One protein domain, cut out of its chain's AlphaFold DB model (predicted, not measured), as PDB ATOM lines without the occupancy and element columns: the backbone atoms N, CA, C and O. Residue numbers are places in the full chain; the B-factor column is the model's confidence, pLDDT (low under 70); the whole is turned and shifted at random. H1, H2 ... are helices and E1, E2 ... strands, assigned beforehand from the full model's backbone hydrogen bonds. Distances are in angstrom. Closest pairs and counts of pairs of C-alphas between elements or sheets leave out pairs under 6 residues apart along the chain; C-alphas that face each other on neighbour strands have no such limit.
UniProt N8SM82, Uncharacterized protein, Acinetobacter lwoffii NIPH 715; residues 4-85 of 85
ATOM      1  N   GLU A   4     142.520 237.730 202.934       87.69
ATOM      2  CA  GLU A   4     141.766 238.513 201.951       87.69
ATOM      3  C   GLU A   4     142.170 238.232 200.498       87.69
ATOM      4  O   GLU A   4     141.292 238.114 199.647       87.69
ATOM      5  N   LEU A   5     143.466 238.043 200.220       86.88
ATOM      6  CA  LEU A   5     143.944 237.670 198.882       86.88
ATOM      7  C   LEU A   5     143.439 236.279 198.496       86.88
ATOM      8  O   LEU A   5     142.987 236.074 197.373       86.88
ATOM      9  N   PHE A   6     143.446 235.337 199.444       88.12
ATOM     10  CA  PHE A   6     142.889 234.004 199.228       88.12
ATOM     11  C   PHE A   6     141.379 234.057 198.952       88.12
ATOM     12  O   PHE A   6     140.910 233.412 198.015       88.12
ATOM     13  N   LYS A   7     140.619 234.858 199.714       90.56
ATOM     14  CA  LYS A   7     139.176 235.054 199.490       90.56
ATOM     15  C   LYS A   7     138.905 235.599 198.090       90.56
ATOM     16  O   LYS A   7     138.106 235.020 197.360       90.56
ATOM     17  N   GLN A   8     139.580 236.687 197.709       88.81
ATOM     18  CA  GLN A   8     139.409 237.323 196.399       88.81
ATOM     19  C   GLN A   8     139.738 236.359 195.257       88.81
ATOM     20  O   GLN A   8     138.920 236.189 194.353       88.81
ATOM     21  N   GLN A   9     140.876 235.668 195.348       86.50
ATOM     22  CA  GLN A   9     141.300 234.706 194.335       86.50
ATOM     23  C   GLN A   9     140.324 233.529 194.231       86.50
ATOM     24  O   GLN A   9     139.945 233.140 193.133       86.50
ATOM     25  N   THR A  10     139.841 233.001 195.360       87.56
ATOM     26  CA  THR A  10     138.861 231.904 195.368       87.56
ATOM     27  C   THR A  10     137.535 232.317 194.734       87.56
ATOM     28  O   THR A  10     136.956 231.560 193.957       87.56
ATOM     29  N   ILE A  11     137.042 233.514 195.065       88.38
ATOM     30  CA  ILE A  11     135.804 234.060 194.497       88.38
ATOM     31  C   ILE A  11     135.940 234.180 192.979       88.38
ATOM     32  O   ILE A  11     135.041 233.749 192.257       88.38
ATOM     33  N   GLN A  12     137.066 234.706 192.499       86.50
ATOM     34  CA  GLN A  12     137.341 234.836 191.074       86.50
ATOM     35  C   GLN A  12     137.462 233.465 190.389       86.50
ATOM     36  O   GLN A  12     136.742 233.195 189.432       86.50
ATOM     37  N   ASP A  13     138.318 232.580 190.902       84.56
ATOM     38  CA  ASP A  13     138.658 231.310 190.252       84.56
ATOM     39  C   ASP A  13     137.517 230.296 190.255       84.56
ATOM     40  O   ASP A  13     137.385 229.520 189.309       84.56
ATOM     41  N   LEU A  14     136.693 230.283 191.307       86.06
ATOM     42  CA  LEU A  14     135.531 229.394 191.406       86.06
ATOM     43  C   LEU A  14     134.240 230.052 190.894       86.06
ATOM     44  O   LEU A  14     133.175 229.424 190.919       86.06
ATOM     45  N   GLY A  15     134.325 231.307 190.436       86.50
ATOM     46  CA  GLY A  15     133.206 232.076 189.906       86.50
ATOM     47  C   GLY A  15     132.101 232.316 190.934       86.50
ATOM     48  O   GLY A  15     130.925 232.245 190.587       86.50
ATOM     49  N   ILE A  16     132.441 232.545 192.205       88.19
ATOM     50  CA  ILE A  16     131.463 232.758 193.281       88.19
ATOM     51  C   ILE A  16     130.955 234.199 193.211       88.19
ATOM     52  O   ILE A  16     131.684 235.140 193.494       88.19
ATOM     53  N   ALA A  17     129.677 234.381 192.894       87.00
ATOM     54  CA  ALA A  17     129.032 235.691 192.917       87.00
ATOM     55  C   ALA A  17     128.612 236.089 194.338       87.00
ATOM     56  O   ALA A  17     128.732 237.246 194.739       87.00
ATOM     57  N   LYS A  18     128.077 235.129 195.106       87.50
ATOM     58  CA  LYS A  18     127.581 235.356 196.469       87.50
ATOM     59  C   LYS A  18     127.477 234.048 197.250       87.50
ATOM     60  O   LYS A  18     127.094 233.032 196.683       87.50
ATOM     61  N   ALA A  19     127.713 234.103 198.559       89.19
ATOM     62  CA  ALA A  19     127.346 233.059 199.519       89.19
ATOM     63  C   ALA A  19     126.319 233.625 200.515       89.19
ATOM     64  O   ALA A  19     126.430 234.784 200.917       89.19
ATOM     65  N   THR A  20     125.282 232.862 200.868       87.19
ATOM     66  CA  THR A  20     124.267 233.273 201.854       87.19
ATOM     67  C   THR A  20     123.963 232.129 202.832       87.19
ATOM     68  O   THR A  20     123.487 231.086 202.375       87.19
ATOM     69  N   PRO A  21     124.165 232.319 204.151       88.25
ATOM     70  CA  PRO A  21     124.847 233.463 204.779       88.25
ATOM     71  C   PRO A  21     126.308 233.601 204.309       88.25
ATOM     72  O   PRO A  21     126.880 232.658 203.765       88.25
ATOM     73  N   THR A  22     126.896 234.790 204.472       89.56
ATOM     74  CA  THR A  22     128.295 235.050 204.093       89.56
ATOM     75  C   THR A  22     129.241 234.114 204.853       89.56
ATOM     76  O   THR A  22     128.975 233.761 206.002       89.56
ATOM     77  N   LEU A  23     130.332 233.704 204.205       90.00
ATOM     78  CA  LEU A  23     131.396 232.925 204.837       90.00
ATOM     79  C   LEU A  23     132.193 233.794 205.819       90.00
ATOM     80  O   LEU A  23     132.622 234.892 205.453       90.00
ATOM     81  N   THR A  24     132.401 233.299 207.036       92.25
ATOM     82  CA  THR A  24     133.268 233.934 208.036       92.25
ATOM     83  C   THR A  24     134.743 233.692 207.719       92.25
ATOM     84  O   THR A  24     135.103 232.820 206.927       92.25
ATOM     85  N   ASP A  25     135.627 234.459 208.350       89.81
ATOM     86  CA  ASP A  25     137.074 234.296 208.198       89.81
ATOM     87  C   ASP A  25     137.550 232.904 208.632       89.81
ATOM     88  O   ASP A  25     138.384 232.308 207.955       89.81
ATOM     89  N   GLU A  26     136.960 232.351 209.691       91.25
ATOM     90  CA  GLU A  26     137.233 230.988 210.159       91.25
ATOM     91  C   GLU A  26     136.821 229.936 209.123       91.25
ATOM     92  O   GLU A  26     137.560 228.986 208.875       91.25
ATOM     93  N   GLU A  27     135.674 230.124 208.463       92.94
ATOM     94  CA  GLU A  27     135.215 229.239 207.391       92.94
ATOM     95  C   GLU A  27     136.144 229.312 206.172       92.94
ATOM     96  O   GLU A  27     136.508 228.283 205.600       92.94
ATOM     97  N   TRP A  28     136.612 230.508 205.810       92.88
ATOM     98  CA  TRP A  28     137.606 230.677 204.749       92.88
ATOM     99  C   TRP A  28     138.938 229.994 205.073       92.88
ATOM    100  O   TRP A  28     139.523 229.358 204.195       92.88
ATOM    101  N   ILE A  29     139.399 230.079 206.322       91.25
ATOM    102  CA  ILE A  29     140.606 229.382 206.786       91.25
ATOM    103  C   ILE A  29     140.394 227.863 206.749       91.25
ATOM    104  O   ILE A  29     141.242 227.134 206.233       91.25
ATOM    105  N   ALA A  30     139.248 227.370 207.226       91.69
ATOM    106  CA  ALA A  30     138.918 225.947 207.179       91.69
ATOM    107  C   ALA A  30     138.918 225.419 205.736       91.69
ATOM    108  O   ALA A  30     139.461 224.344 205.464       91.69
ATOM    109  N   PHE A  31     138.363 226.194 204.801       92.38
ATOM    110  CA  PHE A  31     138.377 225.864 203.381       92.38
ATOM    111  C   PHE A  31     139.795 225.841 202.801       92.38
ATOM    112  O   PHE A  31     140.153 224.870 202.135       92.38
ATOM    113  N   ALA A  32     140.629 226.842 203.103       89.88
ATOM    114  CA  ALA A  32     142.037 226.864 202.699       89.88
ATOM    115  C   ALA A  32     142.789 225.616 203.193       89.88
ATOM    116  O   ALA A  32     143.481 224.949 202.421       89.88
ATOM    117  N   ASN A  33     142.587 225.240 204.457       90.00
ATOM    118  CA  ASN A  33     143.215 224.063 205.053       90.00
ATOM    119  C   ASN A  33     142.750 222.769 204.383       90.00
ATOM    120  O   ASN A  33     143.561 221.880 204.112       90.00
ATOM    121  N   LYS A  34     141.452 222.647 204.085       90.38
ATOM    122  CA  LYS A  34     140.925 221.480 203.375       90.38
ATOM    123  C   LYS A  34     141.490 221.397 201.960       90.38
ATOM    124  O   LYS A  34     141.945 220.325 201.571       90.38
ATOM    125  N   LEU A  35     141.519 222.511 201.229       89.00
ATOM    126  CA  LEU A  35     142.098 222.596 199.888       89.00
ATOM    127  C   LEU A  35     143.560 222.147 199.873       89.00
ATOM    128  O   LEU A  35     143.900 221.240 199.116       89.00
ATOM    129  N   ALA A  36     144.392 222.708 200.754       86.62
ATOM    130  CA  ALA A  36     145.818 222.392 200.838       86.62
ATOM    131  C   ALA A  36     146.092 220.897 201.092       86.62
ATOM    132  O   ALA A  36     147.076 220.358 200.593       86.62
ATOM    133  N   ASN A  37     145.213 220.218 201.836       85.56
ATOM    134  CA  ASN A  37     145.353 218.796 202.167       85.56
ATOM    135  C   ASN A  37     144.628 217.848 201.194       85.56
ATOM    136  O   ASN A  37     144.852 216.642 201.237       85.56
ATOM    137  N   SER A  38     143.747 218.364 200.335       81.62
ATOM    138  CA  SER A  38     142.884 217.550 199.464       81.62
ATOM    139  C   SER A  38     143.552 217.029 198.189       81.62
ATOM    140  O   SER A  38     142.947 216.213 197.504       81.62
ATOM    141  N   GLN A  39     144.770 217.489 197.863       74.81
ATOM    142  CA  GLN A  39     145.441 217.215 196.576       74.81
ATOM    143  C   GLN A  39     144.552 217.503 195.350       74.81
ATOM    144  O   GLN A  39     144.633 216.814 194.336       74.81
ATOM    145  N   CYS A  40     143.696 218.520 195.461       79.12
ATOM    146  CA  CYS A  40     142.774 218.946 194.416       79.12
ATOM    147  C   CYS A  40     143.504 219.204 193.085       79.12
ATOM    148  O   CYS A  40     144.491 219.942 193.051       79.12
ATOM    149  N   GLN A  41     143.019 218.601 191.997       74.44
ATOM    150  CA  GLN A  41     143.687 218.600 190.689       74.44
ATOM    151  C   GLN A  41     143.090 219.598 189.695       74.44
ATOM    152  O   GLN A  41     143.718 219.930 188.689       74.44
ATOM    153  N   ASN A  42     141.868 220.076 189.942       80.00
ATOM    154  CA  ASN A  42     141.158 220.992 189.051       80.00
ATOM    155  C   ASN A  42     140.167 221.889 189.817       80.00
ATOM    156  O   ASN A  42     139.783 221.627 190.955       80.00
ATOM    157  N   LYS A  43     139.709 222.968 189.170       81.12
ATOM    158  CA  LYS A  43     138.741 223.910 189.763       81.12
ATOM    159  C   LYS A  43     137.397 223.251 190.106       81.12
ATOM    160  O   LYS A  43     136.734 223.684 191.045       81.12
ATOM    161  N   SER A  44     137.002 222.206 189.373       83.44
ATOM    162  CA  SER A  44     135.754 221.474 189.625       83.44
ATOM    163  C   SER A  44     135.796 220.755 190.975       83.44
ATOM    164  O   SER A  44     134.871 220.882 191.772       83.44
ATOM    165  N   GLU A  45     136.912 220.095 191.288       85.19
ATOM    166  CA  GLU A  45     137.158 219.474 192.591       85.19
ATOM    167  C   GLU A  45     137.203 220.511 193.717       85.19
ATOM    168  O   GLU A  45     136.554 220.323 194.745       85.19
ATOM    169  N   ALA A  46     137.875 221.651 193.518       87.81
ATOM    170  CA  ALA A  46     137.908 222.734 194.505       87.81
ATOM    171  C   ALA A  46     136.500 223.273 194.807       87.81
ATOM    172  O   ALA A  46     136.134 223.484 195.965       87.81
ATOM    173  N   LYS A  47     135.684 223.447 193.762       88.44
ATOM    174  CA  LYS A  47     134.285 223.864 193.872       88.44
ATOM    175  C   LYS A  47     133.427 222.800 194.550       88.44
ATOM    176  O   LYS A  47     132.575 223.143 195.366       88.44
ATOM    177  N   HIS A  48     133.660 221.523 194.257       89.31
ATOM    178  CA  HIS A  48     132.974 220.423 194.924       89.31
ATOM    179  C   HIS A  48     133.285 220.399 196.424       89.31
ATOM    180  O   HIS A  48     132.361 220.339 197.227       89.31
ATOM    181  N   ILE A  49     134.558 220.553 196.806       91.06
ATOM    182  CA  ILE A  49     134.986 220.646 198.210       91.06
ATOM    183  C   ILE A  49     134.313 221.836 198.903       91.06
ATOM    184  O   ILE A  49     133.812 221.682 200.014       91.06
ATOM    185  N   LEU A  50     134.258 223.003 198.253       91.38
ATOM    186  CA  LEU A  50     133.594 224.189 198.803       91.38
ATOM    187  C   LEU A  50     132.113 223.908 199.106       91.38
ATOM    188  O   LEU A  50     131.632 224.191 200.201       91.38
ATOM    189  N   LEU A  51     131.399 223.329 198.138       90.50
ATOM    190  CA  LEU A  51     129.981 222.996 198.270       90.50
ATOM    191  C   LEU A  51     129.734 221.887 199.301       90.50
ATOM    192  O   LEU A  51     128.718 221.908 199.991       90.50
ATOM    193  N   GLU A  52     130.657 220.933 199.429       92.38
ATOM    194  CA  GLU A  52     130.591 219.884 200.444       92.38
ATOM    195  C   GLU A  52     130.836 220.404 201.860       92.38
ATOM    196  O   GLU A  52     130.177 219.946 202.794       92.38
ATOM    197  N   MET A  53     131.768 221.342 202.032       92.94
ATOM    198  CA  MET A  53     132.077 221.919 203.342       92.94
ATOM    199  C   MET A  53     130.956 222.817 203.862       92.94
ATOM    200  O   MET A  53     130.720 222.848 205.065       92.94
ATOM    201  N   PHE A  54     130.260 223.518 202.968       92.12
ATOM    202  CA  PHE A  54     129.271 224.535 203.322       92.12
ATOM    203  C   PHE A  54     127.885 224.201 202.758       92.12
ATOM    204  O   PHE A  54     127.249 225.033 202.109       92.12
ATOM    205  N   LYS A  55     127.412 222.967 202.991       89.06
ATOM    206  CA  LYS A  55     126.105 222.468 202.506       89.06
ATOM    207  C   LYS A  55     124.912 223.272 203.031       89.06
ATOM    208  O   LYS A  55     123.852 223.276 202.412       89.06
ATOM    209  N   ASP A  56     125.075 223.935 204.170       88.50
ATOM    210  CA  ASP A  56     124.083 224.817 204.783       88.50
ATOM    211  C   ASP A  56     124.011 226.203 204.115       88.50
ATOM    212  O   ASP A  56     123.041 226.937 204.324       88.50
ATOM    213  N   LYS A  57     124.988 226.558 203.267       89.75
ATOM    214  CA  LYS A  57     125.044 227.848 202.573       89.75
ATOM    215  C   LYS A  57     124.571 227.735 201.133       89.75
ATOM    216  O   LYS A  57     124.849 226.781 200.410       89.75
ATOM    217  N   LYS A  58     123.889 228.782 200.672       89.62
ATOM    218  CA  LYS A  58     123.504 228.932 199.266       89.62
ATOM    219  C   LYS A  58     124.557 229.746 198.530       89.62
ATOM    220  O   LYS A  58     124.779 230.909 198.868       89.62
ATOM    221  N   PHE A  59     125.152 229.151 197.501       89.12
ATOM    222  CA  PHE A  59     126.098 229.822 196.614       89.12
ATOM    223  C   PHE A  59     125.426 230.206 195.298       89.12
ATOM    224  O   PHE A  59     124.752 229.392 194.667       89.12
ATOM    225  N   LEU A  60     125.632 231.450 194.880       87.25
ATOM    226  CA  LEU A  60     125.373 231.914 193.526       87.25
ATOM    227  C   LEU A  60     126.702 231.941 192.783       87.25
ATOM    228  O   LEU A  60     127.677 232.495 193.294       87.25
ATOM    229  N   PHE A  61     126.726 231.364 191.587       86.38
ATOM    230  CA  PHE A  61     127.903 231.332 190.725       86.38
ATOM    231  C   PHE A  61     127.656 232.145 189.454       86.38
ATOM    232  O   PHE A  61     126.538 232.164 188.935       86.38
ATOM    233  N   ASN A  62     128.698 232.794 188.945       80.31
ATOM    234  CA  ASN A  62     128.666 233.436 187.638       80.31
ATOM    235  C   ASN A  62     128.637 232.356 186.544       80.31
ATOM    236  O   ASN A  62     129.408 231.403 186.588       80.31
ATOM    237  N   ILE A  63     127.715 232.499 185.587       64.75
ATOM    238  CA  ILE A  63     127.451 231.514 184.519       64.75
ATOM    239  C   ILE A  63     128.361 231.753 183.301       64.75
ATOM    240  O   ILE A  63     128.542 230.866 182.475       64.75
ATOM    241  N   CYS A  64     128.970 232.940 183.190       52.19
ATOM    242  CA  CYS A  64     130.016 233.177 182.200       52.19
ATOM    243  C   CYS A  64     131.297 232.486 182.661       52.19
ATOM    244  O   CYS A  64     132.105 233.075 183.376       52.19
ATOM    245  N   GLU A  65     131.472 231.242 182.225       51.84
ATOM    246  CA  GLU A  65     132.786 230.631 182.081       51.84
ATOM    247  C   GLU A  65     133.544 231.446 181.027       51.84
ATOM    248  O   GLU A  65     133.553 231.121 179.839       51.84
ATOM    249  N   SER A  66     134.159 232.562 181.435       44.62
ATOM    250  CA  SER A  66     135.323 233.009 180.689       44.62
ATOM    251  C   SER A  66     136.288 231.833 180.705       44.62
ATOM    252  O   SER A  66     136.499 231.185 181.734       44.62
ATOM    253  N   VAL A  67     136.810 231.500 179.529       48.16
ATOM    254  CA  VAL A  67     137.890 230.531 179.351       48.16
ATOM    255  C   VAL A  67     139.142 231.157 179.970       48.16
ATOM    256  O   VAL A  67     140.047 231.609 179.278       48.16
ATOM    257  N   ASP A  68     139.136 231.306 181.289       45.53
ATOM    258  CA  ASP A  68     140.192 231.940 182.046       45.53
ATOM    259  C   ASP A  68     141.140 230.838 182.496       45.53
ATOM    260  O   ASP A  68     140.891 230.084 183.448       45.53
ATOM    261  N   ASN A  69     142.255 230.784 181.766       48.38
ATOM    262  CA  ASN A  69     143.509 230.087 182.052       48.38
ATOM    263  C   ASN A  69     144.138 230.498 183.405       48.38
ATOM    264  O   ASN A  69     145.353 230.448 183.566       48.38
ATOM    265  N   THR A  70     143.355 230.933 184.392       56.66
ATOM    266  CA  THR A  70     143.869 231.227 185.726       56.66
ATOM    267  C   THR A  70     144.240 229.918 186.412       56.66
ATOM    268  O   THR A  70     143.391 229.044 186.612       56.66
ATOM    269  N   ASP A  71     145.524 229.793 186.733       65.75
ATOM    270  CA  ASP A  71     146.170 228.621 187.311       65.75
ATOM    271  C   ASP A  71     145.562 228.222 188.665       65.75
ATOM    272  O   ASP A  71     145.747 228.911 189.669       65.75
ATOM    273  N   LEU A  72     144.944 227.036 188.731       72.56
ATOM    274  CA  LEU A  72     144.622 226.357 189.998       72.56
ATOM    275  C   LEU A  72     145.830 226.338 190.953       72.56
ATOM    276  O   LEU A  72     145.670 226.421 192.169       72.56
ATOM    277  N   ASN A  73     147.045 226.268 190.405       75.00
ATOM    278  CA  ASN A  73     148.287 226.308 191.168       75.00
ATOM    279  C   ASN A  73     148.406 227.566 192.038       75.00
ATOM    280  O   ASN A  73     148.879 227.473 193.168       75.00
ATOM    281  N   THR A  74     147.935 228.721 191.565       79.62
ATOM    282  CA  THR A  74     147.920 229.961 192.353       79.62
ATOM    283  C   THR A  74     146.983 229.830 193.549       79.62
ATOM    284  O   THR A  74     147.378 230.139 194.675       79.62
ATOM    285  N   LEU A  75     145.780 229.286 193.340       79.38
ATOM    286  CA  LEU A  75     144.818 229.021 194.412       79.38
ATOM    287  C   LEU A  75     145.391 228.052 195.461       79.38
ATOM    288  O   LEU A  75     145.296 228.309 196.662       79.38
ATOM    289  N   LEU A  76     146.028 226.964 195.018       79.62
ATOM    290  CA  LEU A  76     146.640 225.968 195.901       79.62
ATOM    291  C   LEU A  76     147.827 226.539 196.687       79.62
ATOM    292  O   LEU A  76     147.935 226.301 197.889       79.62
ATOM    293  N   MET A  77     148.696 227.328 196.047       83.44
ATOM    294  CA  MET A  77     149.803 227.995 196.739       83.44
ATOM    295  C   MET A  77     149.302 228.952 197.824       83.44
ATOM    296  O   MET A  77     149.841 228.946 198.931       83.44
ATOM    297  N   LEU A  78     148.262 229.741 197.534       81.69
ATOM    298  CA  LEU A  78     147.657 230.643 198.515       81.69
ATOM    299  C   LEU A  78     147.034 229.867 199.681       81.69
ATOM    300  O   LEU A  78     147.260 230.225 200.836       81.69
ATOM    301  N   ALA A  79     146.325 228.770 199.396       76.88
ATOM    302  CA  ALA A  79     145.753 227.902 200.424       76.88
ATOM    303  C   ALA A  79     146.831 227.336 201.368       76.88
ATOM    304  O   ALA A  79     146.683 227.374 202.590       76.88
ATOM    305  N   ILE A  80     147.959 226.875 200.814       81.06
ATOM    306  CA  ILE A  80     149.100 226.367 201.591       81.06
ATOM    307  C   ILE A  80     149.727 227.466 202.456       81.06
ATOM    308  O   ILE A  80     150.159 227.194 203.574       81.06
ATOM    309  N   GLN A  81     149.809 228.699 201.959       80.25
ATOM    310  CA  GLN A  81     150.385 229.817 202.709       80.25
ATOM    311  C   GLN A  81     149.496 230.267 203.868       80.25
ATOM    312  O   GLN A  81     150.019 230.546 204.944       80.25
ATOM    313  N   VAL A  82     148.174 230.291 203.673       78.44
ATOM    314  CA  VAL A  82     147.212 230.573 204.750       78.44
ATOM    315  C   VAL A  82     147.346 229.537 205.867       78.44
ATOM    316  O   VAL A  82     147.451 229.920 207.023       78.44
ATOM    317  N   ASN A  83     147.451 228.249 205.528       69.44
ATOM    318  CA  ASN A  83     147.591 227.160 206.505       69.44
ATOM    319  C   ASN A  83     148.916 227.200 207.306       69.44
ATOM    320  O   ASN A  83     149.046 226.564 208.345       69.44
ATOM    321  N   LYS A  84     149.938 227.913 206.815       65.69
ATOM    322  CA  LYS A  84     151.238 228.061 207.496       65.69
ATOM    323  C   LYS A  84     151.307 229.264 208.444       65.69
ATOM    324  O   LYS A  84     152.367 229.477 209.032       65.69
ATOM    325  N   THR A  85     150.242 230.062 208.527       52.78
ATOM    326  CA  THR A  85     150.154 231.251 209.391       52.78
ATOM    327  C   THR A  85     149.431 230.893 210.680       52.78
ATOM    328  O   THR A  85     149.884 231.372 211.740       52.78
TER     329      THR A  85
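AT A GLANCE: This is residues 4 to 85 of the 85 residues of an uncharacterized protein of Acinetobacter lwoffii NIPH 715 (UniProt N8SM82). A short ribbon of two antiparallel strands, E1 and E2, lies at one side of a cluster of four helices. In the cluster H2 and H4 cross in close contact, H1 runs side by side with H4 in the opposite direction, and H3 packs on residues 31 to 35 of H2; residues 62 to 71 lead from the ribbon back to H4. The printed part has 82 residues, with four named helices and two named strands in the order H1, E1, H2, H3, E2, H4, and its class is mostly helix. The whole is compact, with a radius of gyration of the C-alphas of 11.8 A and spans of 33 by 29 by 21 A.

IN THESE COORDINATES: Strand E1 covers residues 16 to 20, 11.2 A from first to last C-alpha, and begins at C-alpha 16 (131.463, 232.758, 193.281). Strand E2 covers residues 58 to 61 and is 9.9 A long. Helix H1 is residues 4 to 13, 14.1 A, beginning at C-alpha 4 (141.766, 238.513, 201.951). H2, residues 25 to 37, is the longest helix at 18.6 A. H3 is residues 43 to 53, 15.3 A. H4, residues 72 to 83, measures 16.8 A and ends at C-alpha 83 (147.591, 227.160, 206.505).

HOW THE PARTS SIT: E1 and E2 are antiparallel neighbours at 166 degrees; C-alphas 19 and 59, which face each other, are 4.5 A apart. N 17 and O 60 are within hydrogen-bond range at 2.8 A, as are N 58 and O 20 at 2.9 A. The closest C-alphas of H1 and E1 are those of Ile 11 and Ala 17, 7.1 A apart. H1 touches H4 at a shallow tilt of 26 degrees, opposite ways, closest at the C-alphas of Phe 6 and Leu 78, 5.9 A. H4 touches H2 at a steep tilt of 63 degrees, opposite ways, closest at the C-alphas of Ala 32 and Ala 79, 4.5 A. H2 touches H3 with residues 31 to 35 alone, at a steep tilt of 52 degrees; the closest C-alphas, of Leu 35 and Ala 46, are 6.8 A apart. H1 and H3 are close but not clearly touching, the C-alphas of Asp 13 and Lys 43 being closest at 7.4 A. E1 is apart from H3 and H4, and E2 from H1 and H2. In H1, H2, H3 and H4 every O i to N i+4 pair is within hydrogen-bond range.

THE WHOLE: The two C-alphas farthest apart, of Cys 64 and Thr 85, are 33.9 A apart. The printed part has no cut and no long link; the link E2 to H4, 10 residues, is short but not tight. Mean pLDDT of the printed part is 81.8, and residues 63 to 71 and 83 to 85 are under 70.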